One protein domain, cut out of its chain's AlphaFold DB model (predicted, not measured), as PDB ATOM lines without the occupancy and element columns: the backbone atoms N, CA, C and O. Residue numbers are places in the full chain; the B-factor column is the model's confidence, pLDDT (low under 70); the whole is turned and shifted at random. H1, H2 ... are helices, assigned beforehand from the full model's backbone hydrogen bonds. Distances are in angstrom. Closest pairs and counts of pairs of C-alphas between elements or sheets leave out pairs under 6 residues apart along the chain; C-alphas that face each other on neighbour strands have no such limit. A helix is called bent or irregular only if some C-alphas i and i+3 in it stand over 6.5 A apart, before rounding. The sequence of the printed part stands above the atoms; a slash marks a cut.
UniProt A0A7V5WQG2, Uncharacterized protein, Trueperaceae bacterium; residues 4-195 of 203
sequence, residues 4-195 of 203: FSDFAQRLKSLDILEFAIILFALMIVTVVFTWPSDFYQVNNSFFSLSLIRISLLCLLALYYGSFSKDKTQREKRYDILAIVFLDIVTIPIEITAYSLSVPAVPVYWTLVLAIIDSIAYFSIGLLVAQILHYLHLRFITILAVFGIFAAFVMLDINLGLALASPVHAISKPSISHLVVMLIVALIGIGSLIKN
ATOM      1  N   PHE A   4     -26.215 -35.090  50.822       91.88
ATOM      2  CA  PHE A   4     -25.356 -34.964  49.647       91.88
ATOM      3  C   PHE A   4     -25.417 -36.180  48.719       91.88
ATOM      4  O   PHE A   4     -25.353 -36.001  47.506       91.88
ATOM      5  N   SER A   5     -25.559 -37.402  49.252       91.69
ATOM      6  CA  SER A   5     -25.645 -38.601  48.405       91.69
ATOM      7  C   SER A   5     -26.927 -38.606  47.589       91.69
ATOM      8  O   SER A   5     -26.897 -38.906  46.400       91.69
ATOM      9  N   ASP A   6     -28.032 -38.211  48.212       92.25
ATOM     10  CA  ASP A   6     -29.355 -38.283  47.597       92.25
ATOM     11  C   ASP A   6     -29.538 -37.165  46.572       92.25
ATOM     12  O   ASP A   6     -30.055 -37.391  45.478       92.25
ATOM     13  N   PHE A   7     -29.027 -35.971  46.879       93.50
ATOM     14  CA  PHE A   7     -28.981 -34.882  45.913       93.50
ATOM     15  C   PHE A   7     -28.084 -35.222  44.715       93.50
ATOM     16  O   PHE A   7     -28.493 -35.053  43.569       93.50
ATOM     17  N   ALA A   8     -26.891 -35.778  44.955       93.31
ATOM     18  CA  ALA A   8     -26.012 -36.224  43.875       93.31
ATOM     19  C   ALA A   8     -26.649 -37.343  43.034       93.31
ATOM     20  O   ALA A   8     -26.489 -37.363  41.816       93.31
ATOM     21  N   GLN A   9     -27.391 -38.259  43.661       93.81
ATOM     22  CA  GLN A   9     -28.158 -39.280  42.954       93.81
ATOM     23  C   GLN A   9     -29.257 -38.652  42.094       93.81
ATOM     24  O   GLN A   9     -29.425 -39.062  40.946       93.81
ATOM     25  N   ARG A  10     -29.955 -37.624  42.594       93.75
ATOM     26  CA  ARG A  10     -30.936 -36.884  41.792       93.75
ATOM     27  C   ARG A  10     -30.282 -36.193  40.601       93.75
ATOM     28  O   ARG A  10     -30.801 -36.308  39.501       93.75
ATOM     29  N   LEU A  11     -29.130 -35.547  40.761       92.94
ATOM     30  CA  LEU A  11     -28.427 -34.925  39.630       92.94
ATOM     31  C   LEU A  11     -27.981 -35.938  38.562       92.94
ATOM     32  O   LEU A  11     -27.907 -35.593  37.388       92.94
ATOM     33  N   LYS A  12     -27.704 -37.186  38.955       93.50
ATOM     34  CA  LYS A  12     -27.338 -38.282  38.040       93.50
ATOM     35  C   LYS A  12     -28.532 -38.977  37.389       93.50
ATOM     36  O   LYS A  12     -28.332 -39.877  36.576       93.50
ATOM     37  N   SER A  13     -29.754 -38.625  37.778       92.56
ATOM     38  CA  SER A  13     -30.944 -39.214  37.177       92.56
ATOM     39  C   SER A  13     -31.028 -38.863  35.689       92.56
ATOM     40  O   SER A  13     -30.681 -37.752  35.281       92.56
ATOM     41  N   LEU A  14     -31.443 -39.842  34.882       93.50
ATOM     42  CA  LEU A  14     -31.460 -39.716  33.424       93.50
ATOM     43  C   LEU A  14     -32.336 -38.551  32.967       93.50
ATOM     44  O   LEU A  14     -31.937 -37.826  32.069       93.50
ATOM     45  N   ASP A  15     -33.464 -38.311  33.634       92.12
ATOM     46  CA  ASP A  15     -34.373 -37.221  33.290       92.12
ATOM     47  C   ASP A  15     -33.717 -35.843  33.470       92.12
ATOM     48  O   ASP A  15     -33.754 -35.026  32.554       92.12
ATOM     49  N   ILE A  16     -33.041 -35.588  34.599       92.12
ATOM     50  CA  ILE A  16     -32.343 -34.307  34.819       92.12
ATOM     51  C   ILE A  16     -31.205 -34.125  33.810       92.12
ATOM     52  O   ILE A  16     -30.997 -33.020  33.305       92.12
ATOM     53  N   LEU A  17     -30.481 -35.200  33.497       93.94
ATOM     54  CA  LEU A  17     -29.379 -35.166  32.542       93.94
ATOM     55  C   LEU A  17     -29.868 -34.932  31.105       93.94
ATOM     56  O   LEU A  17     -29.290 -34.110  30.400       93.94
ATOM     57  N   GLU A  18     -30.951 -35.587  30.685       93.69
ATOM     58  CA  GLU A  18     -31.605 -35.360  29.391       93.69
ATOM     59  C   GLU A  18     -32.056 -33.905  29.251       93.69
ATOM     60  O   GLU A  18     -31.771 -33.264  28.239       93.69
ATOM     61  N   PHE A  19     -32.679 -33.338  30.286       91.31
ATOM     62  CA  PHE A  19     -33.069 -31.931  30.268       91.31
ATOM     63  C   PHE A  19     -31.881 -30.980  30.261       91.31
ATOM     64  O   PHE A  19     -31.916 -29.992  29.533       91.31
ATOM     65  N   ALA A  20     -30.821 -31.269  31.019       92.75
ATOM     66  CA  ALA A  20     -29.596 -30.482  30.965       92.75
ATOM     67  C   ALA A  20     -29.014 -30.492  29.544       92.75
ATOM     68  O   ALA A  20     -28.687 -29.436  29.006       92.75
ATOM     69  N   ILE A  21     -28.954 -31.661  28.898       95.19
ATOM     70  CA  ILE A  21     -28.499 -31.796  27.510       95.19
ATOM     71  C   ILE A  21     -29.377 -30.972  26.567       95.19
ATOM     72  O   ILE A  21     -28.838 -30.219  25.760       95.19
ATOM     73  N   ILE A  22     -30.705 -31.069  26.675       93.56
ATOM     74  CA  ILE A  22     -31.638 -30.293  25.843       93.56
ATOM     75  C   ILE A  22     -31.456 -28.789  26.078       93.56
ATOM     76  O   ILE A  22     -31.399 -28.029  25.115       93.56
ATOM     77  N   LEU A  23     -31.316 -28.359  27.334       93.50
ATOM     78  CA  LEU A  23     -31.068 -26.967  27.707       93.50
ATOM     79  C   LEU A  23     -29.792 -26.446  27.035       93.50
ATOM     80  O   LEU A  23     -29.846 -25.455  26.310       93.50
ATOM     81  N   PHE A  24     -28.662 -27.140  27.201       94.50
ATOM     82  CA  PHE A  24     -27.401 -26.745  26.567       94.50
ATOM     83  C   PHE A  24     -27.476 -26.807  25.039       94.50
ATOM     84  O   PHE A  24     -26.985 -25.897  24.375       94.50
ATOM     85  N   ALA A  25     -28.115 -27.829  24.468       94.88
ATOM     86  CA  ALA A  25     -28.288 -27.953  23.024       94.88
ATOM     87  C   ALA A  25     -29.093 -26.778  22.452       94.88
ATOM     88  O   ALA A  25     -28.668 -26.167  21.476       94.88
ATOM     89  N   LEU A  26     -30.212 -26.406  23.081       93.62
ATOM     90  CA  LEU A  26     -31.025 -25.264  22.659       93.62
ATOM     91  C   LEU A  26     -30.291 -23.934  22.839       93.62
ATOM     92  O   LEU A  26     -30.417 -23.049  21.991       93.62
ATOM     93  N   MET A  27     -29.483 -23.791  23.890       91.81
ATOM     94  CA  MET A  27     -28.620 -22.621  24.058       91.81
ATOM     95  C   MET A  27     -27.557 -22.540  22.953       91.81
ATOM     96  O   MET A  27     -27.362 -21.467  22.389       91.81
ATOM     97  N   ILE A  28     -26.920 -23.654  22.576       92.69
ATOM     98  CA  ILE A  28     -25.962 -23.700  21.456       92.69
ATOM     99  C   ILE A  28     -26.654 -23.353  20.138       92.69
ATOM    100  O   ILE A  28     -26.161 -22.512  19.390       92.69
ATOM    101  N   VAL A  29     -27.812 -23.958  19.865       92.12
ATOM    102  CA  VAL A  29     -28.633 -23.646  18.687       92.12
ATOM    103  C   VAL A  29     -28.947 -22.152  18.653       92.12
ATOM    104  O   VAL A  29     -28.743 -21.515  17.625       92.12
ATOM    105  N   THR A  30     -29.348 -21.571  19.785       89.69
ATOM    106  CA  THR A  30     -29.582 -20.126  19.901       89.69
ATOM    107  C   THR A  30     -28.348 -19.340  19.485       89.69
ATOM    108  O   THR A  30     -28.464 -18.516  18.590       89.69
ATOM    109  N   VAL A  31     -27.171 -19.632  20.052       88.31
ATOM    110  CA  VAL A  31     -25.914 -18.947  19.694       88.31
ATOM    111  C   VAL A  31     -25.634 -19.017  18.195       88.31
ATOM    112  O   VAL A  31     -25.226 -18.018  17.612       88.31
ATOM    113  N   VAL A  32     -25.850 -20.176  17.571       89.25
ATOM    114  CA  VAL A  32     -25.626 -20.367  16.131       89.25
ATOM    115  C   VAL A  32     -26.585 -19.508  15.306       89.25
ATOM    116  O   VAL A  32     -26.154 -18.849  14.364       89.25
ATOM    117  N   PHE A  33     -27.873 -19.484  15.658       88.25
ATOM    118  CA  PHE A  33     -28.887 -18.724  14.918       88.25
ATOM    119  C   PHE A  33     -28.857 -17.223  15.196       88.25
ATOM    120  O   PHE A  33     -29.266 -16.439  14.343       88.25
ATOM    121  N   THR A  34     -28.377 -16.815  16.366       86.31
ATOM    122  CA  THR A  34     -28.206 -15.408  16.729       86.31
ATOM    123  C   THR A  34     -26.779 -14.934  16.495       86.31
ATOM    124  O   THR A  34     -26.409 -13.883  17.004       86.31
ATOM    125  N   TRP A  35     -25.941 -15.690  15.780       85.31
ATOM    126  CA  TRP A  35     -24.578 -15.251  15.508       85.31
ATOM    127  C   TRP A  35     -24.613 -13.982  14.643       85.31
ATOM    128  O   TRP A  35     -25.224 -13.996  13.571       85.31
ATOM    129  N   PRO A  36     -23.986 -12.873  15.074       81.88
ATOM    130  CA  PRO A  36     -24.073 -11.617  14.343       81.88
ATOM    131  C   PRO A  36     -23.383 -11.743  12.979       81.88
ATOM    132  O   PRO A  36     -22.205 -12.095  12.903       81.88
ATOM    133  N   SER A  37     -24.104 -11.429  11.899       81.94
ATOM    134  CA  SER A  37     -23.528 -11.324  10.549       81.94
ATOM    135  C   SER A  37     -22.769 -10.012  10.337       81.94
ATOM    136  O   SER A  37     -21.886  -9.956   9.488       81.94
ATOM    137  N   ASP A  38     -23.090  -8.980  11.128       76.75
ATOM    138  CA  ASP A  38     -22.537  -7.629  11.031       76.75
ATOM    139  C   ASP A  38     -22.220  -7.038  12.413       76.75
ATOM    140  O   ASP A  38     -22.945  -7.257  13.389       76.75
ATOM    141  N   PHE A  39     -21.185  -6.193  12.481       66.94
ATOM    142  CA  PHE A  39     -20.723  -5.548  13.720       66.94
ATOM    143  C   PHE A  39     -21.798  -4.710  14.436       66.94
ATOM    144  O   PHE A  39     -21.778  -4.606  15.659       66.94
ATOM    145  N   TYR A  40     -22.770  -4.151  13.707       63.75
ATOM    146  CA  TYR A  40     -23.855  -3.352  14.292       63.75
ATOM    147  C   TYR A  40     -24.930  -4.194  15.004       63.75
ATOM    148  O   TYR A  40     -25.653  -3.667  15.847       63.75
ATOM    149  N   GLN A  41     -25.034  -5.496  14.708       65.12
ATOM    150  CA  GLN A  41     -26.038  -6.390  15.307       65.12
ATOM    151  C   GLN A  41     -25.542  -7.093  16.582       65.12
ATOM    152  O   GLN A  41     -26.344  -7.668  17.326       65.12
ATOM    153  N   VAL A  42     -24.239  -7.014  16.874       63.62
ATOM    154  CA  VAL A  42     -23.593  -7.675  18.024       63.62
ATOM    155  C   VAL A  42     -24.271  -7.294  19.348       63.62
ATOM    156  O   VAL A  42     -24.505  -8.160  20.187       63.62
ATOM    157  N   ASN A  43     -24.705  -6.036  19.492       64.88
ATOM    158  CA  ASN A  43     -25.221  -5.505  20.758       64.88
ATOM    159  C   ASN A  43     -26.473  -6.205  21.310       64.88
ATOM    160  O   ASN A  43     -26.628  -6.232  22.528       64.88
ATOM    161  N   ASN A  44     -27.340  -6.775  20.466       69.50
ATOM    162  CA  ASN A  44     -28.590  -7.413  20.917       69.50
ATOM    163  C   ASN A  44     -28.624  -8.928  20.691       69.50
ATOM    164  O   ASN A  44     -29.451  -9.618  21.282       69.50
ATOM    165  N   SER A  45     -27.720  -9.439  19.857       69.19
ATOM    166  CA  SER A  45     -27.727 -10.820  19.369       69.19
ATOM    167  C   SER A  45     -27.684 -11.857  20.496       69.19
ATOM    168  O   SER A  45     -28.405 -12.849  20.471       69.19
ATOM    169  N   PHE A  46     -26.898 -11.598  21.541       78.38
ATOM    170  CA  PHE A  46     -26.707 -12.554  22.631       78.38
ATOM    171  C   PHE A  46     -27.719 -12.410  23.775       78.38
ATOM    172  O   PHE A  46     -27.819 -13.309  24.606       78.38
ATOM    173  N   PHE A  47     -28.538 -11.352  23.806       83.31
ATOM    174  CA  PHE A  47     -29.554 -11.183  24.854       83.31
ATOM    175  C   PHE A  47     -30.680 -12.227  24.754       83.31
ATOM    176  O   PHE A  47     -31.229 -12.670  25.766       83.31
ATOM    177  N   SER A  48     -30.974 -12.702  23.539       86.38
ATOM    178  CA  SER A  48     -31.906 -13.810  23.297       86.38
ATOM    179  C   SER A  48     -31.495 -15.105  24.003       86.38
ATOM    180  O   SER A  48     -32.358 -15.919  24.327       86.38
ATOM    181  N   LEU A  49     -30.205 -15.291  24.301       90.00
ATOM    182  CA  LEU A  49     -29.734 -16.455  25.042       90.00
ATOM    183  C   LEU A  49     -30.195 -16.431  26.505       90.00
ATOM    184  O   LEU A  49     -30.656 -17.456  27.002       90.00
ATOM    185  N   SER A  50     -30.148 -15.275  27.172       89.38
ATOM    186  CA  SER A  50     -30.682 -15.119  28.534       89.38
ATOM    187  C   SER A  50     -32.195 -15.346  28.565       89.38
ATOM    188  O   SER A  50     -32.710 -16.024  29.455       89.38
ATOM    189  N   LEU A  51     -32.904 -14.855  27.541       89.88
ATOM    190  CA  LEU A  51     -34.342 -15.067  27.369       89.88
ATOM    191  C   LEU A  51     -34.699 -16.554  27.257       89.88
ATOM    192  O   LEU A  51     -35.612 -17.035  27.934       89.88
ATOM    193  N   ILE A  52     -33.976 -17.284  26.405       91.69
ATOM    194  CA  ILE A  52     -34.200 -18.711  26.165       91.69
ATOM    195  C   ILE A  52     -33.811 -19.531  27.391       91.69
ATOM    196  O   ILE A  52     -34.586 -20.391  27.799       91.69
ATOM    197  N   ARG A  53     -32.677 -19.216  28.028       93.75
ATOM    198  CA  ARG A  53     -32.236 -19.836  29.285       93.75
ATOM    199  C   ARG A  53     -33.349 -19.801  30.332       93.75
ATOM    200  O   ARG A  53     -33.795 -20.859  30.771       93.75
ATOM    201  N   ILE A  54     -33.835 -18.611  30.689       93.81
ATOM    202  CA  ILE A  54     -34.856 -18.458  31.737       93.81
ATOM    203  C   ILE A  54     -36.168 -19.127  31.318       93.81
ATOM    204  O   ILE A  54     -36.776 -19.834  32.113       93.81
ATOM    205  N   SER A  55     -36.586 -18.984  30.058       94.75
ATOM    206  CA  SER A  55     -37.821 -19.614  29.569       94.75
ATOM    207  C   SER A  55     -37.781 -21.141  29.680       94.75
ATOM    208  O   SER A  55     -38.755 -21.753  30.117       94.75
ATOM    209  N   LEU A  56     -36.652 -21.760  29.322       94.94
ATOM    210  CA  LEU A  56     -36.466 -23.207  29.419       94.94
ATOM    211  C   LEU A  56     -36.414 -23.681  30.872       94.94
ATOM    212  O   LEU A  56     -37.014 -24.705  31.186       94.94
ATOM    213  N   LEU A  57     -35.761 -22.930  31.761       96.06
ATOM    214  CA  LEU A  57     -35.712 -23.238  33.193       96.06
ATOM    215  C   LEU A  57     -37.098 -23.123  33.846       96.06
ATOM    216  O   LEU A  57     -37.508 -24.032  34.565       96.06
ATOM    217  N   CYS A  58     -37.881 -22.097  33.506       97.00
ATOM    218  CA  CYS A  58     -39.269 -21.960  33.955       97.00
ATOM    219  C   CYS A  58     -40.166 -23.094  33.440       97.00
ATOM    220  O   CYS A  58     -40.962 -23.646  34.201       97.00
ATOM    221  N   LEU A  59     -40.034 -23.478  32.165       96.19
ATOM    222  CA  LEU A  59     -40.761 -24.621  31.600       96.19
ATOM    223  C   LEU A  59     -40.382 -25.931  32.292       96.19
ATOM    224  O   LEU A  59     -41.262 -26.720  32.634       96.19
ATOM    225  N   LEU A  60     -39.089 -26.145  32.534       96.00
ATOM    226  CA  LEU A  60     -38.573 -27.310  33.244       96.00
ATOM    227  C   LEU A  60     -39.109 -27.373  34.677       96.00
ATOM    228  O   LEU A  60     -39.562 -28.420  35.139       96.00
ATOM    229  N   ALA A  61     -39.099 -26.237  35.367       97.56
ATOM    230  CA  ALA A  61     -39.630 -26.107  36.708       97.56
ATOM    231  C   ALA A  61     -41.124 -26.423  36.762       97.56
ATOM    232  O   ALA A  61     -41.555 -27.254  37.567       97.56
ATOM    233  N   LEU A  62     -41.902 -25.823  35.863       97.81
ATOM    234  CA  LEU A  62     -43.335 -26.070  35.732       97.81
ATOM    235  C   LEU A  62     -43.626 -27.541  35.431       97.81
ATOM    236  O   LEU A  62     -44.507 -28.135  36.058       97.81
ATOM    237  N   TYR A  63     -42.852 -28.141  34.525       96.81
ATOM    238  CA  TYR A  63     -42.922 -29.558  34.194       96.81
ATOM    239  C   TYR A  63     -42.706 -30.418  35.443       96.81
ATOM    240  O   TYR A  63     -43.616 -31.144  35.847       96.81
ATOM    241  N   TYR A  64     -41.571 -30.289  36.130       96.25
ATOM    242  CA  TYR A  64     -41.292 -31.097  37.320       96.25
ATOM    243  C   TYR A  64     -42.303 -30.882  38.447       96.25
ATOM    244  O   TYR A  64     -42.723 -31.851  39.085       96.25
ATOM    245  N   GLY A  65     -42.750 -29.642  38.653       96.69
ATOM    246  CA  GLY A  65     -43.816 -29.336  39.599       96.69
ATOM    247  C   GLY A  65     -45.119 -30.061  39.244       96.69
ATOM    248  O   GLY A  65     -45.744 -30.668  40.117       96.69
ATOM    249  N   SER A  66     -45.501 -30.074  37.964       96.81
ATOM    250  CA  SER A  66     -46.745 -30.696  37.478       96.81
ATOM    251  C   SER A  66     -46.770 -32.227  37.598       96.81
ATOM    252  O   SER A  66     -47.827 -32.814  37.828       96.81
ATOM    253  N   PHE A  67     -45.603 -32.879  37.551       95.19
ATOM    254  CA  PHE A  67     -45.448 -34.334  37.709       95.19
ATOM    255  C   PHE A  67     -45.099 -34.767  39.140       95.19
ATOM    256  O   PHE A  67     -44.758 -35.920  39.400       95.19
ATOM    257  N   SER A  68     -45.191 -33.856  40.104       92.81
ATOM    258  CA  SER A  68     -44.775 -34.113  41.483       92.81
ATOM    259  C   SER A  68     -45.838 -34.792  42.357       92.81
ATOM    260  O   SER A  68     -45.556 -35.108  43.513       92.81
ATOM    261  N   LYS A  69     -47.074 -34.979  41.871       90.00
ATOM    262  CA  LYS A  69     -48.217 -35.362  42.722       90.00
ATOM    263  C   LYS A  69     -47.965 -36.633  43.534       90.00
ATOM    264  O   LYS A  69     -48.298 -36.653  44.719       90.00
ATOM    265  N   ASP A  70     -47.359 -37.630  42.903       89.62
ATOM    266  CA  ASP A  70     -47.119 -38.947  43.495       89.62
ATOM    267  C   ASP A  70     -45.730 -39.042  44.169       89.62
ATOM    268  O   ASP A  70     -45.383 -40.073  44.735       89.62
ATOM    269  N   LYS A  71     -44.949 -37.950  44.154       91.94
ATOM    270  CA  LYS A  71     -43.634 -37.863  44.800       91.94
ATOM    271  C   LYS A  71     -43.750 -37.492  46.276       91.94
ATOM    272  O   LYS A  71     -44.583 -36.669  46.680       91.94
ATOM    273  N   THR A  72     -42.838 -38.027  47.073       91.88
ATOM    274  CA  THR A  72     -42.609 -37.602  48.455       91.88
ATOM    275  C   THR A  72     -42.139 -36.144  48.506       91.88
ATOM    276  O   THR A  72     -41.591 -35.601  47.546       91.88
ATOM    277  N   GLN A  73     -42.325 -35.475  49.646       89.81
ATOM    278  CA  GLN A  73     -41.880 -34.082  49.803       89.81
ATOM    279  C   GLN A  73     -40.367 -33.937  49.662       89.81
ATOM    280  O   GLN A  73     -39.875 -32.963  49.093       89.81
ATOM    281  N   ARG A  74     -39.623 -34.941  50.126       90.31
ATOM    282  CA  ARG A  74     -38.172 -34.993  49.981       90.31
ATOM    283  C   ARG A  74     -37.746 -35.026  48.512       90.31
ATOM    284  O   ARG A  74     -36.864 -34.267  48.128       90.31
ATOM    285  N   GLU A  75     -38.397 -35.837  47.682       92.69
ATOM    286  CA  GLU A  75     -38.124 -35.884  46.239       92.69
ATOM    287  C   GLU A  75     -38.437 -34.551  45.557       92.69
ATOM    288  O   GLU A  75     -37.632 -34.072  44.764       92.69
ATOM    289  N   LYS A  76     -39.542 -33.890  45.929       94.62
ATOM    290  CA  LYS A  76     -39.877 -32.545  45.422       94.62
ATOM    291  C   LYS A  76     -38.810 -31.512  45.762       94.62
ATOM    292  O   LYS A  76     -38.478 -30.674  44.928       94.62
ATOM    293  N   ARG A  77     -38.255 -31.573  46.977       94.44
ATOM    294  CA  ARG A  77     -37.136 -30.711  47.384       94.44
ATOM    295  C   ARG A  77     -35.893 -30.975  46.537       94.44
ATOM    296  O   ARG A  77     -35.211 -30.032  46.162       94.44
ATOM    297  N   TYR A  78     -35.599 -32.229  46.204       95.25
ATOM    298  CA  TYR A  78     -34.475 -32.527  45.318       95.25
ATOM    299  C   TYR A  78     -34.729 -32.108  43.867       95.25
ATOM    300  O   TYR A  78     -33.785 -31.671  43.220       95.25
ATOM    301  N   ASP A  79     -35.971 -32.168  43.374       95.19
ATOM    302  CA  ASP A  79     -36.331 -31.641  42.050       95.19
ATOM    303  C   ASP A  79     -36.045 -30.141  41.954       95.19
ATOM    304  O   ASP A  79     -35.325 -29.706  41.057       95.19
ATOM    305  N   ILE A  80     -36.551 -29.351  42.907       96.06
ATOM    306  CA  ILE A  80     -36.334 -27.901  42.894       96.06
ATOM    307  C   ILE A  80     -34.858 -27.544  43.096       96.06
ATOM    308  O   ILE A  80     -34.348 -26.662  42.415       96.06
ATOM    309  N   LEU A  81     -34.134 -28.270  43.957       96.31
ATOM    310  CA  LEU A  81     -32.691 -28.082  44.119       96.31
ATOM    311  C   LEU A  81     -31.915 -28.432  42.845       96.31
ATOM    312  O   LEU A  81     -30.929 -27.769  42.544       96.31
ATOM    313  N   ALA A  82     -32.342 -29.450  42.094       96.25
ATOM    314  CA  ALA A  82     -31.711 -29.812  40.829       96.25
ATOM    315  C   ALA A  82     -31.935 -28.728  39.765       96.25
ATOM    316  O   ALA A  82     -31.001 -28.382  39.049       96.25
ATOM    317  N   ILE A  83     -33.131 -28.136  39.711       96.44
ATOM    318  CA  ILE A  83     -33.427 -27.005  38.819       96.44
ATOM    319  C   ILE A  83     -32.589 -25.779  39.199       96.44
ATOM    320  O   ILE A  83     -31.916 -25.218  38.342       96.44
ATOM    321  N   VAL A  84     -32.537 -25.414  40.484       96.56
ATOM    322  CA  VAL A  84     -31.698 -24.294  40.962       96.56
ATOM    323  C   VAL A  84     -30.211 -24.568  40.712       96.56
ATOM    324  O   VAL A  84     -29.440 -23.661  40.410       96.56
ATOM    325  N   PHE A  85     -29.777 -25.823  40.793       96.75
ATOM    326  CA  PHE A  85     -28.419 -26.190  40.409       96.75
ATOM    327  C   PHE A  85     -28.172 -25.960  38.911       96.75
ATOM    328  O   PHE A  85     -27.134 -25.404  38.558       96.75
ATOM    329  N   LEU A  86     -29.120 -26.309  38.036       96.06
ATOM    330  CA  LEU A  86     -29.034 -25.985  36.606       96.06
ATOM    331  C   LEU A  86     -29.036 -24.471  36.352       96.06
ATOM    332  O   LEU A  86     -28.272 -24.009  35.499       96.06
ATOM    333  N   ASP A  87     -29.802 -23.688  37.122       95.25
ATOM    334  CA  ASP A  87     -29.720 -22.223  37.088       95.25
ATOM    335  C   ASP A  87     -28.279 -21.774  37.351       95.25
ATOM    336  O   ASP A  87     -27.704 -21.041  36.547       95.25
ATOM    337  N   ILE A  88     -27.664 -22.259  38.431       96.62
ATOM    338  CA  ILE A  88     -26.302 -21.878  38.830       96.62
ATOM    339  C   ILE A  88     -25.270 -22.296  37.777       96.62
ATOM    340  O   ILE A  88     -24.404 -21.503  37.404       96.62
ATOM    341  N   VAL A  89     -25.361 -23.524  37.263       96.12
ATOM    342  CA  VAL A  89     -24.409 -24.054  36.273       96.12
ATOM    343  C   VAL A  89     -24.462 -23.276  34.955       96.12
ATOM    344  O   VAL A  89     -23.458 -23.188  34.251       96.12
ATOM    345  N   THR A  90     -25.600 -22.666  34.625       95.50
ATOM    346  CA  THR A  90     -25.767 -21.882  33.393       95.50
ATOM    347  C   THR A  90     -25.408 -20.396  33.544       95.50
ATOM    348  O   THR A  90     -25.357 -19.691  32.534       95.50
ATOM    349  N   ILE A  91     -25.073 -19.917  34.753       95.00
ATOM    350  CA  ILE A  91     -24.646 -18.524  35.014       95.00
ATOM    351  C   ILE A  91     -23.454 -18.086  34.146       95.00
ATOM    352  O   ILE A  91     -23.520 -16.993  33.583       95.00
ATOM    353  N   PRO A  92     -22.368 -18.874  33.983       94.69
ATOM    354  CA  PRO A  92     -21.224 -18.437  33.181       94.69
ATOM    355  C   PRO A  92     -21.593 -18.132  31.726       94.69
ATOM    356  O   PRO A  92     -21.034 -17.214  31.123       94.69
ATOM    357  N   ILE A  93     -22.560 -18.868  31.167       91.62
ATOM    358  CA  ILE A  93     -23.031 -18.641  29.798       91.62
ATOM    359  C   ILE A  93     -23.795 -17.320  29.719       91.62
ATOM    360  O   ILE A  93     -23.575 -16.543  28.794       91.62
ATOM    361  N   GLU A  94     -24.636 -17.027  30.709       91.12
ATOM    362  CA  GLU A  94     -25.352 -15.757  30.776       91.12
ATOM    363  C   GLU A  94     -24.408 -14.566  30.942       91.12
ATOM    364  O   GLU A  94     -24.529 -13.598  30.199       91.12
ATOM    365  N   ILE A  95     -23.420 -14.647  31.840       92.12
ATOM    366  CA  ILE A  95     -22.401 -13.594  31.999       92.12
ATOM    367  C   ILE A  95     -21.658 -13.366  30.677       92.12
ATOM    368  O   ILE A  95     -21.440 -12.222  30.280       92.12
ATOM    369  N   THR A  96     -21.310 -14.442  29.967       88.75
ATOM    370  CA  THR A  96     -20.649 -14.351  28.660       88.75
ATOM    371  C   THR A  96     -21.555 -13.667  27.637       88.75
ATOM    372  O   THR A  96     -21.131 -12.710  26.992       88.75
ATOM    373  N   ALA A  97     -22.819 -14.079  27.534       87.00
ATOM    374  CA  ALA A  97     -23.792 -13.458  26.639       87.00
ATOM    375  C   ALA A  97     -23.996 -11.970  26.945       87.00
ATOM    376  O   ALA A  97     -24.055 -11.153  26.028       87.00
ATOM    377  N   TYR A  98     -24.024 -11.607  28.224       86.50
ATOM    378  CA  TYR A  98     -24.095 -10.225  28.685       86.50
ATOM    379  C   TYR A  98     -22.839  -9.413  28.390       86.50
ATOM    380  O   TYR A  98     -22.947  -8.226  28.134       86.50
ATOM    381  N   SER A  99     -21.653 -10.020  28.420       86.00
ATOM    382  CA  SER A  99     -20.412  -9.328  28.048       86.00
ATOM    383  C   SER A  99     -20.303  -9.085  26.539       86.00
ATOM    384  O   SER A  99     -19.649  -8.140  26.107       86.00
ATOM    385  N   LEU A 100     -20.962  -9.936  25.746       85.12
ATOM    386  CA  LEU A 100     -21.024  -9.848  24.288       85.12
ATOM    387  C   LEU A 100     -22.202  -9.003  23.783       85.12
ATOM    388  O   LEU A 100     -22.278  -8.722  22.590       85.12
ATOM    389  N   SER A 101     -23.117  -8.612  24.669       81.75
ATOM    390  CA  SER A 101     -24.251  -7.741  24.368       81.75
ATOM    391  C   SER A 101     -24.151  -6.443  25.170       81.75
ATOM    392  O   SER A 101     -23.423  -6.353  26.152       81.75
ATOM    393  N   VAL A 102     -24.889  -5.408  24.768       80.44
ATOM    394  CA  VAL A 102     -25.030  -4.175  25.564       80.44
ATOM    395  C   VAL A 102     -26.506  -4.008  25.921       80.44
ATOM    396  O   VAL A 102     -27.182  -3.126  25.385       80.44
ATOM    397  N   PRO A 103     -27.058  -4.902  26.764       82.88
ATOM    398  CA  PRO A 103     -28.469  -4.866  27.097       82.88
ATOM    399  C   PRO A 103     -28.782  -3.676  28.005       82.88
ATOM    400  O   PRO A 103     -27.988  -3.277  28.854       82.88
ATOM    401  N   ALA A 104     -29.995  -3.139  27.867       83.94
ATOM    402  CA  ALA A 104     -30.490  -2.053  28.715       83.94
ATOM    403  C   ALA A 104     -30.775  -2.491  30.168       83.94
ATOM    404  O   ALA A 104     -30.977  -1.654  31.047       83.94
ATOM    405  N   VAL A 105     -30.819  -3.800  30.419       87.50
ATOM    406  CA  VAL A 105     -31.159  -4.410  31.707       87.50
ATOM    407  C   VAL A 105     -29.887  -4.949  32.352       87.50
ATOM    408  O   VAL A 105     -29.117  -5.598  31.653       87.50
ATOM    409  N   PRO A 106     -29.637  -4.739  33.653       90.19
ATOM    410  CA  PRO A 106     -28.415  -5.217  34.293       90.19
ATOM    411  C   PRO A 106     -28.411  -6.741  34.515       90.19
ATOM    412  O   PRO A 106     -29.446  -7.330  34.808       90.19
ATOM    413  N   VAL A 107     -27.226  -7.365  34.465       90.50
ATOM    414  CA  VAL A 107     -27.024  -8.830  34.606       90.50
ATOM    415  C   VAL A 107     -27.655  -9.396  35.882       90.50
ATOM    416  O   VAL A 107     -28.252 -10.466  35.879       90.50
ATOM    417  N   TYR A 108     -27.529  -8.684  37.007       92.12
ATOM    418  CA  TYR A 108     -28.041  -9.184  38.284       92.12
ATOM    419  C   TYR A 108     -29.564  -9.372  38.266       92.12
ATOM    420  O   TYR A 108     -30.074 -10.213  38.999       92.12
ATOM    421  N   TRP A 109     -30.287  -8.607  37.437       92.00
ATOM    422  CA  TRP A 109     -31.740  -8.693  37.337       92.00
ATOM    423  C   TRP A 109     -32.160 -10.054  36.792       92.00
ATOM    424  O   TRP A 109     -32.974 -10.737  37.404       92.00
ATOM    425  N   THR A 110     -31.559 -10.484  35.686       91.94
ATOM    426  CA  THR A 110     -31.886 -11.762  35.049       91.94
ATOM    427  C   THR A 110     -31.381 -12.956  35.853       91.94
ATOM    428  O   THR A 110     -32.082 -13.960  35.940       91.94
ATOM    429  N   LEU A 111     -30.240 -12.829  36.540       93.75
ATOM    430  CA  LEU A 111     -29.755 -13.860  37.467       93.75
ATOM    431  C   LEU A 111     -30.711 -14.081  38.647       93.75
ATOM    432  O   LEU A 111     -31.024 -15.222  38.984       93.75
ATOM    433  N   VAL A 112     -31.189 -12.996  39.266       94.38
ATOM    434  CA  VAL A 112     -32.159 -13.067  40.372       94.38
ATOM    435  C   VAL A 112     -33.503 -13.595  39.875       94.38
ATOM    436  O   VAL A 112     -34.081 -14.471  40.519       94.38
ATOM    437  N   LEU A 113     -33.977 -13.111  38.721       94.19
ATOM    438  CA  LEU A 113     -35.219 -13.588  38.119       94.19
ATOM    439  C   LEU A 113     -35.169 -15.076  37.795       94.19
ATOM    440  O   LEU A 113     -36.128 -15.759  38.108       94.19
ATOM    441  N   ALA A 114     -34.071 -15.591  37.238       94.50
ATOM    442  CA  ALA A 114     -33.956 -17.008  36.900       94.50
ATOM    443  C   ALA A 114     -34.252 -17.904  38.111       94.50
ATOM    444  O   ALA A 114     -35.092 -18.791  38.032       94.50
ATOM    445  N   ILE A 115     -33.633 -17.611  39.258       95.88
ATOM    446  CA  ILE A 115     -33.813 -18.404  40.481       95.88
ATOM    447  C   ILE A 115     -35.240 -18.251  41.026       95.88
ATOM    448  O   ILE A 115     -35.881 -19.244  41.379       95.88
ATOM    449  N   ILE A 116     -35.744 -17.015  41.118       96.88
ATOM    450  CA  ILE A 116     -37.086 -16.749  41.655       96.88
ATOM    451  C   ILE A 116     -38.155 -17.385  40.761       96.88
ATOM    452  O   ILE A 116     -39.037 -18.079  41.271       96.88
ATOM    453  N   ASP A 117     -38.059 -17.194  39.447       96.69
ATOM    454  CA  ASP A 117     -39.020 -17.712  38.481       96.69
ATOM    455  C   ASP A 117     -38.957 -19.239  38.413       96.69
ATOM    456  O   ASP A 117     -40.011 -19.866  38.441       96.69
ATOM    457  N   SER A 118     -37.777 -19.868  38.446       97.06
ATOM    458  CA  SER A 118     -37.654 -21.330  38.558       97.06
ATOM    459  C   SER A 118     -38.416 -21.869  39.774       97.06
ATOM    460  O   SER A 118     -39.215 -22.801  39.663       97.06
ATOM    461  N   ILE A 119     -38.254 -21.260  40.951       97.88
ATOM    462  CA  ILE A 119     -38.955 -21.702  42.168       97.88
ATOM    463  C   ILE A 119     -40.465 -21.440  42.060       97.88
ATOM    464  O   ILE A 119     -41.284 -22.292  42.423       97.88
ATOM    465  N   ALA A 120     -40.859 -20.278  41.548       97.81
ATOM    466  CA  ALA A 120     -42.257 -19.902  41.385       97.81
ATOM    467  C   ALA A 120     -42.981 -20.797  40.367       97.81
ATOM    468  O   ALA A 120     -44.046 -21.328  40.676       97.81
ATOM    469  N   TYR A 121     -42.394 -21.045  39.196       98.19
ATOM    470  CA  TYR A 121     -42.952 -21.929  38.172       98.19
ATOM    471  C   TYR A 121     -43.026 -23.378  38.649       98.19
ATOM    472  O   TYR A 121     -44.024 -24.047  38.380       98.19
ATOM    473  N   PHE A 122     -42.053 -23.849  39.435       98.06
ATOM    474  CA  PHE A 122     -42.168 -25.145  40.108       98.06
ATOM    475  C   PHE A 122     -43.393 -25.190  41.026       98.06
ATOM    476  O   PHE A 122     -44.182 -26.134  40.976       98.06
ATOM    477  N   SER A 123     -43.596 -24.137  41.818       97.31
ATOM    478  CA  SER A 123     -44.723 -23.998  42.751       97.31
ATOM    479  C   SER A 123     -46.072 -23.948  42.031       97.31
ATOM    480  O   SER A 123     -47.023 -24.613  42.443       97.31
ATOM    481  N   ILE A 124     -46.144 -23.228  40.911       97.88
ATOM    482  CA  ILE A 124     -47.304 -23.229  40.011       97.88
ATOM    483  C   ILE A 124     -47.528 -24.642  39.473       97.88
ATOM    484  O   ILE A 124     -48.653 -25.128  39.497       97.88
ATOM    485  N   GLY A 125     -46.468 -25.352  39.090       97.50
ATOM    486  CA  GLY A 125     -46.539 -26.753  38.684       97.50
ATOM    487  C   GLY A 125     -47.152 -27.645  39.763       97.50
ATOM    488  O   GLY A 125     -48.016 -28.461  39.451       97.50
ATOM    489  N   LEU A 126     -46.793 -27.457  41.039       96.62
ATOM    490  CA  LEU A 126     -47.417 -28.194  42.148       96.62
ATOM    491  C   LEU A 126     -48.937 -27.970  42.193       96.62
ATOM    492  O   LEU A 126     -49.693 -28.926  42.381       96.62
ATOM    493  N   LEU A 127     -49.390 -26.724  42.007       96.19
ATOM    494  CA  LEU A 127     -50.817 -26.387  41.953       96.19
ATOM    495  C   LEU A 127     -51.496 -27.034  40.744       96.19
ATOM    496  O   LEU A 127     -52.572 -27.614  40.878       96.19
ATOM    497  N   VAL A 128     -50.847 -27.012  39.581       96.88
ATOM    498  CA  VAL A 128     -51.337 -27.671  38.362       96.88
ATOM    499  C   VAL A 128     -51.500 -29.170  38.581       96.88
ATOM    500  O   VAL A 128     -52.545 -29.724  38.246       96.88
ATOM    501  N   ALA A 129     -50.524 -29.821  39.216       95.69
ATOM    502  CA  ALA A 129     -50.591 -31.240  39.555       95.69
ATOM    503  C   ALA A 129     -51.817 -31.560  40.427       95.69
ATOM    504  O   ALA A 129     -52.489 -32.576  40.231       95.69
ATOM    505  N   GLN A 130     -52.120 -30.689  41.394       94.12
ATOM    506  CA  GLN A 130     -53.278 -30.831  42.277       94.12
ATOM    507  C   GLN A 130     -54.597 -30.634  41.523       94.12
ATOM    508  O   GLN A 130     -55.488 -31.476  41.643       94.12
ATOM    509  N   ILE A 131     -54.704 -29.573  40.718       96.31
ATOM    510  CA  ILE A 131     -55.903 -29.254  39.931       96.31
ATOM    511  C   ILE A 131     -56.191 -30.365  38.917       96.31
ATOM    512  O   ILE A 131     -57.305 -30.883  38.871       96.31
ATOM    513  N   LEU A 132     -55.193 -30.793  38.140       95.88
ATOM    514  CA  LEU A 132     -55.367 -31.851  37.141       95.88
ATOM    515  C   LEU A 132     -55.706 -33.195  37.776       95.88
ATOM    516  O   LEU A 132     -56.485 -33.961  37.210       95.88
ATOM    517  N   HIS A 133     -55.155 -33.491  38.952       93.88
ATOM    518  CA  HIS A 133     -55.535 -34.688  39.685       93.88
ATOM    519  C   HIS A 133     -56.987 -34.628  40.164       93.88
ATOM    520  O   HIS A 133     -57.707 -35.604  39.978       93.88
ATOM    521  N   TYR A 134     -57.425 -33.493  40.718       95.69
ATOM    522  CA  TYR A 134     -58.811 -33.292  41.147       95.69
ATOM    523  C   TYR A 134     -59.799 -33.427  39.977       95.69
ATOM    524  O   TYR A 134     -60.836 -34.075  40.098       95.69
ATOM    525  N   LEU A 135     -59.439 -32.886  38.811       96.19
ATOM    526  CA  LEU A 135     -60.242 -32.971  37.590       96.19
ATOM    527  C   LEU A 135     -60.113 -34.313  36.848       96.19
ATOM    528  O   LEU A 135     -60.780 -34.503  35.840       96.19
ATOM    529  N   HIS A 136     -59.278 -35.248  37.318       94.12
ATOM    530  CA  HIS A 136     -58.967 -36.514  36.636       94.12
ATOM    531  C   HIS A 136     -58.381 -36.339  35.217       94.12
ATOM    532  O   HIS A 136     -58.454 -37.230  34.374       94.12
ATOM    533  N   LEU A 137     -57.722 -35.207  34.963       95.31
ATOM    534  CA  LEU A 137     -57.147 -34.814  33.674       95.31
ATOM    535  C   LEU A 137     -55.621 -35.015  33.633       95.31
ATOM    536  O   LEU A 137     -54.888 -34.247  33.015       95.31
ATOM    537  N   ARG A 138     -55.102 -36.064  34.283       90.62
ATOM    538  CA  ARG A 138     -53.646 -36.331  34.332       90.62
ATOM    539  C   ARG A 138     -53.021 -36.509  32.937       90.62
ATOM    540  O   ARG A 138     -51.854 -36.181  32.746       90.62
ATOM    541  N   PHE A 139     -53.790 -36.970  31.949       93.38
ATOM    542  CA  PHE A 139     -53.288 -37.224  30.595       93.38
ATOM    543  C   PHE A 139     -52.923 -35.949  29.815       93.38
ATOM    544  O   PHE A 139     -52.103 -36.017  28.904       93.38
ATOM    545  N   ILE A 140     -53.468 -34.780  30.184       95.81
ATOM    546  CA  ILE A 140     -53.160 -33.500  29.517       95.81
ATOM    547  C   ILE A 140     -52.043 -32.711  30.205       95.81
ATOM    548  O   ILE A 140     -51.824 -31.560  29.845       95.81
ATOM    549  N   THR A 141     -51.329 -33.285  31.180       94.81
ATOM    550  CA  THR A 141     -50.335 -32.547  31.987       94.81
ATOM    551  C   THR A 141     -49.296 -31.824  31.130       94.81
ATOM    552  O   THR A 141     -49.059 -30.639  31.336       94.81
ATOM    553  N   ILE A 142     -48.739 -32.487  30.112       95.38
ATOM    554  CA  ILE A 142     -47.755 -31.869  29.205       95.38
ATOM    555  C   ILE A 142     -48.378 -30.684  28.454       95.38
ATOM    556  O   ILE A 142     -47.790 -29.606  28.396       95.38
ATOM    557  N   LEU A 143     -49.594 -30.857  27.928       97.00
ATOM    558  CA  LEU A 143     -50.314 -29.785  27.241       97.00
ATOM    559  C   LEU A 143     -50.631 -28.622  28.190       97.00
ATOM    560  O   LEU A 143     -50.537 -27.467  27.787       97.00
ATOM    561  N   ALA A 144     -50.951 -28.909  29.453       95.81
ATOM    562  CA  ALA A 144     -51.191 -27.899  30.475       95.81
ATOM    563  C   ALA A 144     -49.916 -27.118  30.823       95.81
ATOM    564  O   ALA A 144     -49.993 -25.905  30.968       95.81
ATOM    565  N   VAL A 145     -48.748 -27.764  30.898       96.50
ATOM    566  CA  VAL A 145     -47.459 -27.084  31.133       96.50
ATOM    567  C   VAL A 145     -47.196 -26.044  30.041       96.50
ATOM    568  O   VAL A 145     -47.013 -24.865  30.343       96.50
ATOM    569  N   PHE A 146     -47.250 -26.450  28.769       96.38
ATOM    570  CA  PHE A 146     -47.057 -25.519  27.651       96.38
ATOM    571  C   PHE A 146     -48.176 -24.478  27.565       96.38
ATOM    572  O   PHE A 146     -47.905 -23.301  27.334       96.38
ATOM    573  N   GLY A 147     -49.424 -24.892  27.788       96.88
ATOM    574  CA  GLY A 147     -50.591 -24.017  27.757       96.88
ATOM    575  C   GLY A 147     -50.544 -22.930  28.826       96.88
ATOM    576  O   GLY A 147     -50.840 -21.782  28.524       96.88
ATOM    577  N   ILE A 148     -50.119 -23.254  30.050       96.75
ATOM    578  CA  ILE A 148     -49.991 -22.293  31.155       96.75
ATOM    579  C   ILE A 148     -48.843 -21.326  30.901       96.75
ATOM    580  O   ILE A 148     -49.025 -20.121  31.056       96.75
ATOM    581  N   PHE A 149     -47.690 -21.829  30.458       96.00
ATOM    582  CA  PHE A 149     -46.568 -20.963  30.099       96.00
ATOM    583  C   PHE A 149     -46.968 -19.973  28.994       96.00
ATOM    584  O   PHE A 149     -46.777 -18.767  29.136       96.00
ATOM    585  N   ALA A 150     -47.608 -20.463  27.927       95.94
ATOM    586  CA  ALA A 150     -48.120 -19.621  26.849       95.94
ATOM    587  C   ALA A 150     -49.213 -18.653  27.329       95.94
ATOM    588  O   ALA A 150     -49.224 -17.494  26.917       95.94
ATOM    589  N   ALA A 151     -50.108 -19.095  28.217       96.00
ATOM    590  CA  ALA A 151     -51.162 -18.258  28.776       96.00
ATOM    591  C   ALA A 151     -50.592 -17.096  29.593       96.00
ATOM    592  O   ALA A 151     -51.091 -15.987  29.453       96.00
ATOM    593  N   PHE A 152     -49.537 -17.305  30.384       95.44
ATOM    594  CA  PHE A 152     -48.878 -16.216  31.113       95.44
ATOM    595  C   PHE A 152     -48.205 -15.213  30.181       95.44
ATOM    596  O   PHE A 152     -48.384 -14.012  30.364       95.44
ATOM    597  N   VAL A 153     -47.508 -15.686  29.143       93.38
ATOM    598  CA  VAL A 153     -46.936 -14.802  28.113       93.38
ATOM    599  C   VAL A 153     -48.034 -13.970  27.441       93.38
ATOM    600  O   VAL A 153     -47.914 -12.752  27.335       93.38
ATOM    601  N   MET A 154     -49.129 -14.608  27.021       94.69
ATOM    602  CA  MET A 154     -50.238 -13.928  26.345       94.69
ATOM    603  C   MET A 154     -51.004 -12.978  27.267       94.69
ATOM    604  O   MET A 154     -51.410 -11.903  26.831       94.69
ATOM    605  N   LEU A 155     -51.204 -13.348  28.531       93.50
ATOM    606  CA  LEU A 155     -51.868 -12.514  29.530       93.50
ATOM    607  C   LEU A 155     -51.083 -11.223  29.759       93.50
ATOM    608  O   LEU A 155     -51.669 -10.143  29.695       93.50
ATOM    609  N   ASP A 156     -49.770 -11.325  29.944       92.75
ATOM    610  CA  ASP A 156     -48.896 -10.170  30.146       92.75
ATOM    611  C   ASP A 156     -48.879  -9.250  28.912       92.75
ATOM    612  O   ASP A 156     -49.016  -8.032  29.042       92.75
ATOM    613  N   ILE A 157     -48.818  -9.822  27.701       91.75
ATOM    614  CA  ILE A 157     -48.905  -9.059  26.442       91.75
ATOM    615  C   ILE A 157     -50.243  -8.319  26.331       91.75
ATOM    616  O   ILE A 157     -50.259  -7.128  26.019       91.75
ATOM    617  N   ASN A 158     -51.359  -9.001  26.592       93.75
ATOM    618  CA  ASN A 158     -52.699  -8.434  26.431       93.75
ATOM    619  C   ASN A 158     -53.019  -7.361  27.476       93.75
ATOM    620  O   ASN A 158     -53.712  -6.393  27.169       93.75
ATOM    621  N   LEU A 159     -52.527  -7.523  28.706       90.56
ATOM    622  CA  LEU A 159     -52.714  -6.539  29.774       90.56
ATOM    623  C   LEU A 159     -51.674  -5.411  29.720       90.56
ATOM    624  O   LEU A 159     -51.848  -4.394  30.387       90.56
ATOM    625  N   GLY A 160     -50.595  -5.581  28.949       87.62
ATOM    626  CA  GLY A 160     -49.450  -4.671  28.957       87.62
ATOM    627  C   GLY A 160     -48.725  -4.647  30.306       87.62
ATOM    628  O   GLY A 160     -48.096  -3.644  30.646       87.62
ATOM    629  N   LEU A 161     -48.840  -5.723  31.088       87.25
ATOM    630  CA  LEU A 161     -48.253  -5.863  32.419       87.25
ATOM    631  C   LEU A 161     -47.155  -6.932  32.376       87.25
ATOM    632  O   LEU A 161     -47.321  -7.951  31.727       87.25
ATOM    633  N   ALA A 162     -46.046  -6.719  33.085       88.62
ATOM    634  CA  ALA A 162     -45.060  -7.764  33.370       88.62
ATOM    635  C   ALA A 162     -45.351  -8.307  34.774       88.62
ATOM    636  O   ALA A 162     -44.922  -7.683  35.754       88.62
ATOM    637  N   LEU A 163     -46.129  -9.387  34.873       90.81
ATOM    638  CA  LEU A 163     -46.540  -9.992  36.146       90.81
ATOM    639  C   LEU A 163     -46.145 -11.461  36.270       90.81
ATOM    640  O   LEU A 163     -45.691 -11.856  37.341       90.81
ATOM    641  N   ALA A 164     -46.379 -12.259  35.228       90.31
ATOM    642  CA  ALA A 164     -46.197 -13.711  35.280       90.31
ATOM    643  C   ALA A 164     -45.240 -14.232  34.201       90.31
ATOM    644  O   ALA A 164     -44.643 -15.301  34.353       90.31
ATOM    645  N   SER A 165     -45.080 -13.500  33.100       92.50
ATOM    646  CA  SER A 165     -44.274 -13.919  31.963       92.50
ATOM    647  C   SER A 165     -42.785 -13.637  32.204       92.50
ATOM    648  O   SER A 165     -42.384 -12.469  32.147       92.50
ATOM    649  N   PRO A 166     -41.915 -14.664  32.286       87.06
ATOM    650  CA  PRO A 166     -40.470 -14.457  32.390       87.06
ATOM    651  C   PRO A 166     -39.937 -13.696  31.169       87.06
ATOM    652  O   PRO A 166     -39.090 -12.817  31.290       87.06
ATOM    653  N   VAL A 167     -40.512 -13.958  29.988       88.38
ATOM    654  CA  VAL A 167     -40.152 -13.290  28.728       88.38
ATOM    655  C   VAL A 167     -40.324 -11.768  28.816       88.38
ATOM    656  O   VAL A 167     -39.432 -11.012  28.431       88.38
ATOM    657  N   HIS A 168     -41.456 -11.298  29.350       85.31
ATOM    658  CA  HIS A 168     -41.753  -9.871  29.439       85.31
ATOM    659  C   HIS A 168     -40.909  -9.197  30.531       85.31
ATOM    660  O   HIS A 168     -40.333  -8.133  30.282       85.31
ATOM    661  N   ALA A 169     -40.747  -9.852  31.686       84.81
ATOM    662  CA  ALA A 169     -39.977  -9.355  32.830       84.81
ATOM    663  C   ALA A 169     -38.475  -9.162  32.548       84.81
ATOM    664  O   ALA A 169     -37.834  -8.294  33.149       84.81
ATOM    665  N   ILE A 170     -37.917  -9.937  31.614       85.56
ATOM    666  CA  ILE A 170     -36.535  -9.778  31.136       85.56
ATOM    667  C   ILE A 170     -36.406  -8.547  30.237       85.56
ATOM    668  O   ILE A 170     -35.437  -7.804  30.347       85.56
ATOM    669  N   SER A 171     -37.383  -8.307  29.358       82.69
ATOM    670  CA  SER A 171     -37.347  -7.174  28.423       82.69
ATOM    671  C   SER A 171     -37.618  -5.821  29.091       82.69
ATOM    672  O   SER A 171     -37.109  -4.792  28.645       82.69
ATOM    673  N   LYS A 172     -38.421  -5.816  30.160       85.62
ATOM    674  CA  LYS A 172     -38.812  -4.626  30.919       85.62
ATOM    675  C   LYS A 172     -38.803  -4.962  32.411       85.62
ATOM    676  O   LYS A 172     -39.759  -5.577  32.888       85.62
ATOM    677  N   PRO A 173     -37.756  -4.558  33.152       87.50
ATOM    678  CA  PRO A 173     -37.678  -4.792  34.585       87.50
ATOM    679  C   PRO A 173     -38.929  -4.281  35.301       87.50
ATOM    680  O   PRO A 173     -39.286  -3.107  35.204       87.50
ATOM    681  N   SER A 174     -39.599  -5.186  36.006       91.38
ATOM    682  CA  SER A 174     -40.859  -4.938  36.698       91.38
ATOM    683  C   SER A 174     -40.746  -5.411  38.136       91.38
ATOM    684  O   SER A 174     -40.595  -6.604  38.408       91.38
ATOM    685  N   ILE A 175     -40.847  -4.469  39.073       92.69
ATOM    686  CA  ILE A 175     -40.880  -4.781  40.507       92.69
ATOM    687  C   ILE A 175     -42.122  -5.622  40.827       92.69
ATOM    688  O   ILE A 175     -42.054  -6.523  41.657       92.69
ATOM    689  N   SER A 176     -43.239  -5.379  40.132       93.44
ATOM    690  CA  SER A 176     -44.478  -6.138  40.307       93.44
ATOM    691  C   SER A 176     -44.300  -7.620  39.974       93.44
ATOM    692  O   SER A 176     -44.733  -8.452  40.768       93.44
ATOM    693  N   HIS A 177     -43.610  -7.950  38.871       94.75
ATOM    694  CA  HIS A 177     -43.260  -9.339  38.524       94.75
ATOM    695  C   HIS A 177     -42.456  -9.990  39.645       94.75
ATOM    696  O   HIS A 177     -42.844 -11.029  40.169       94.75
ATOM    697  N   LEU A 178     -41.370  -9.333  40.068       94.50
ATOM    698  CA  LEU A 178     -40.485  -9.861  41.105       94.50
ATOM    699  C   LEU A 178     -41.255 -10.141  42.399       94.50
ATOM    700  O   LEU A 178     -41.112 -11.218  42.968       94.50
ATOM    701  N   VAL A 179     -42.100  -9.208  42.847       95.88
ATOM    702  CA  VAL A 179     -42.900  -9.371  44.069       95.88
ATOM    703  C   VAL A 179     -43.891 -10.527  43.938       95.88
ATOM    704  O   VAL A 179     -43.967 -11.357  44.844       95.88
ATOM    705  N   VAL A 180     -44.633 -10.611  42.830       96.56
ATOM    706  CA  VAL A 180     -45.614 -11.687  42.603       96.56
ATOM    707  C   VAL A 180     -44.919 -13.045  42.592       96.56
ATOM    708  O   VAL A 180     -45.315 -13.946  43.332       96.56
ATOM    709  N   MET A 181     -43.847 -13.179  41.817       97.31
ATOM    710  CA  MET A 181     -43.120 -14.438  41.678       97.31
ATOM    711  C   MET A 181     -42.405 -14.826  42.970       97.31
ATOM    712  O   MET A 181     -42.425 -15.995  43.349       97.31
ATOM    713  N   LEU A 182     -41.883 -13.858  43.727       97.50
ATOM    714  CA  LEU A 182     -41.328 -14.105  45.056       97.50
ATOM    715  C   LEU A 182     -42.394 -14.625  46.029       97.50
ATOM    716  O   LEU A 182     -42.138 -15.584  46.752       97.50
ATOM    717  N   ILE A 183     -43.597 -14.041  46.043       97.88
ATOM    718  CA  ILE A 183     -44.703 -14.525  46.885       97.88
ATOM    719  C   ILE A 183     -45.062 -15.966  46.508       97.88
ATOM    720  O   ILE A 183     -45.161 -16.823  47.388       97.88
ATOM    721  N   VAL A 184     -45.210 -16.258  45.213       97.69
ATOM    722  CA  VAL A 184     -45.513 -17.610  44.717       97.69
ATOM    723  C   VAL A 184     -44.411 -18.601  45.108       97.69
ATOM    724  O   VAL A 184     -44.711 -19.683  45.619       97.69
ATOM    725  N   ALA A 185     -43.144 -18.218  44.941       97.31
ATOM    726  CA  ALA A 185     -41.983 -19.011  45.326       97.31
ATOM    727  C   ALA A 185     -41.962 -19.319  46.833       97.31
ATOM    728  O   ALA A 185     -41.770 -20.469  47.235       97.31
ATOM    729  N   LEU A 186     -42.214 -18.315  47.678       97.00
ATOM    730  CA  LEU A 186     -42.258 -18.474  49.135       97.00
ATOM    731  C   LEU A 186     -43.408 -19.381  49.583       97.00
ATOM    732  O   LEU A 186     -43.208 -20.230  50.454       97.00
ATOM    733  N   ILE A 187     -44.592 -19.250  48.975       96.00
ATOM    734  CA  ILE A 187     -45.733 -20.138  49.238       96.00
ATOM    735  C   ILE A 187     -45.367 -21.585  48.889       96.00
ATOM    736  O   ILE A 187     -45.619 -22.496  49.685       96.00
ATOM    737  N   GLY A 188     -44.736 -21.804  47.735       93.69
ATOM    738  CA  GLY A 188     -44.285 -23.126  47.316       93.69
ATOM    739  C   GLY A 188     -43.278 -23.741  48.274       93.69
ATOM    740  O   GLY A 188     -43.504 -24.850  48.758       93.69
ATOM    741  N   ILE A 189     -42.219 -23.007  48.626       94.00
ATOM    742  CA  ILE A 189     -41.222 -23.452  49.613       94.00
ATOM    743  C   ILE A 189     -41.896 -23.768  50.955       94.00
ATOM    744  O   ILE A 189     -41.662 -24.834  51.527       94.00
ATOM    745  N   GLY A 190     -42.781 -22.892  51.437       93.12
ATOM    746  CA  GLY A 190     -43.527 -23.109  52.677       93.12
ATOM    747  C   GLY A 190     -44.361 -24.394  52.650       93.12
ATOM    748  O   GLY A 190     -44.380 -25.143  53.631       93.12
ATOM    749  N   SER A 191     -44.987 -24.704  51.510       91.44
ATOM    750  CA  SER A 191     -45.752 -25.944  51.319       91.44
ATOM    751  C   SER A 191     -44.876 -27.202  51.363       91.44
ATOM    752  O   SER A 191     -45.312 -28.235  51.876       91.44
ATOM    753  N   LEU A 192     -43.626 -27.109  50.892       89.50
ATOM    754  CA  LEU A 192     -42.660 -28.207  50.940       89.50
ATOM    755  C   LEU A 192     -42.136 -28.446  52.361       89.50
ATOM    756  O   LEU A 192     -41.766 -29.574  52.673       89.50
ATOM    757  N   ILE A 193     -42.089 -27.420  53.219       88.12
ATOM    758  CA  ILE A 193     -41.588 -27.514  54.604       88.12
ATOM    759  C   ILE A 193     -42.661 -28.053  55.561       88.12
ATOM    760  O   ILE A 193     -42.388 -28.971  56.332       88.12
ATOM    761  N   LYS A 194     -43.890 -27.520  55.503       81.00
ATOM    762  CA  LYS A 194     -44.949 -27.768  56.505       81.00
ATOM    763  C   LYS A 194     -45.378 -29.237  56.637       81.00
ATOM    764  O   LYS A 194     -45.915 -29.619  57.667       81.00
ATOM    765  N   ASN A 195     -45.170 -30.054  55.613       64.12
ATOM    766  CA  ASN A 195     -45.730 -31.404  55.555       64.12
ATOM    767  C   ASN A 195     -44.831 -32.493  56.183       64.12
ATOM    768  O   ASN A 195     -45.269 -33.637  56.281       64.12
TER     769      ASN A 195
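Overview. This is residues 4 to 195 of the 203 residues of an uncharacterized protein of Trueperaceae bacterium (UniProt A0A7V5WQG2). Two helices, H4 and H6, lie side by side in the middle of an all-helix body; H2 and the bent H5 pack along H4, and H9 crosses H6. H7 and the short H8 pack on H4 and H6 too, while little H1 crosses H5a at a corner of the body. H2, H4, H5a and H6 form an up-and-down bundle, each running against the one before it in the chain. The printed part has 192 residues with nine named helices, H1 to H9 in order, and no named strand; it is compact, with a radius of gyration of the C-alphas of 16.8 A and spans of 53 by 41 by 28 A.

Along the chain. Find C-alpha 4 at (-25.356, -34.964, 49.647), where H1 begins; it runs to residue 11. H2, residues 14 to 33, covers 28.1 A; H3 is residues 42 to 45, and H4, residues 47 to 66, covers 28.9 A. H5, residues 73 to 100, was assigned as one helix by its hydrogen bonds but is bent: C-alphas 89 and 92 are 7.2 A apart. Its arms, H5a at residues 73 to 89 and H5b at 92 to 100, stand at a shallow tilt of 34 degrees, only just short of steep. From C-alpha 107 at (-27.024, -8.830, 34.606), H6 runs 40.6 A to residue 134. H7, residues 138 to 159, covers 30.2 A; it is irregular, with C-alphas 139 and 142 7.8 A apart, and has a kink of 38 degrees near residue 145. H8 is residues 166 to 171, and H9, residues 175 to 194, ends at C-alpha 194 (-44.949, -27.768, 56.505).

Arrangement. Start at the hub, H4 and H6, which touch at C-alphas 65 and 125, 3.9 A apart, the same way at a shallow tilt of 28 degrees. H2 touches H4, closest at C-alphas 30 and 49, 6.3 A. H4 and H5a form a hairpin, closest at C-alphas 61 and 83, 6.6 A. H9 touches H6 at a steep tilt of 53 degrees, with C-alphas 120 and 185 closest at 4.0 A. Residues 141 to 149 of H7 touch H4; C-alphas 63 and 145 are closest, 6.0 A. H8 touches H4, with C-alphas 51 and 167 closest at 6.2 A. H1 touches H5a, closest at C-alphas 7 and 78, 6.0 A. H3 is close to H5b but not clearly touching: C-alphas 43 and 100 are closest, 7.0 A. Every O i to N i+4 pair is within hydrogen-bond range in H1, H2, H4, H5a, H5b and H9; in H6 23 of 24 are, in H7 16 of 18, in H8 1 of 2, and H3 is too short for one.

Size, cuts and confidence. Look to Asp 38 and Asn 195 for the two C-alphas farthest apart, 55.5 A. The printed part has no cut, and no link is long. The model's confidence is under 70 at residues 39 to 45 and 195; mean pLDDT of the printed part is 91.5.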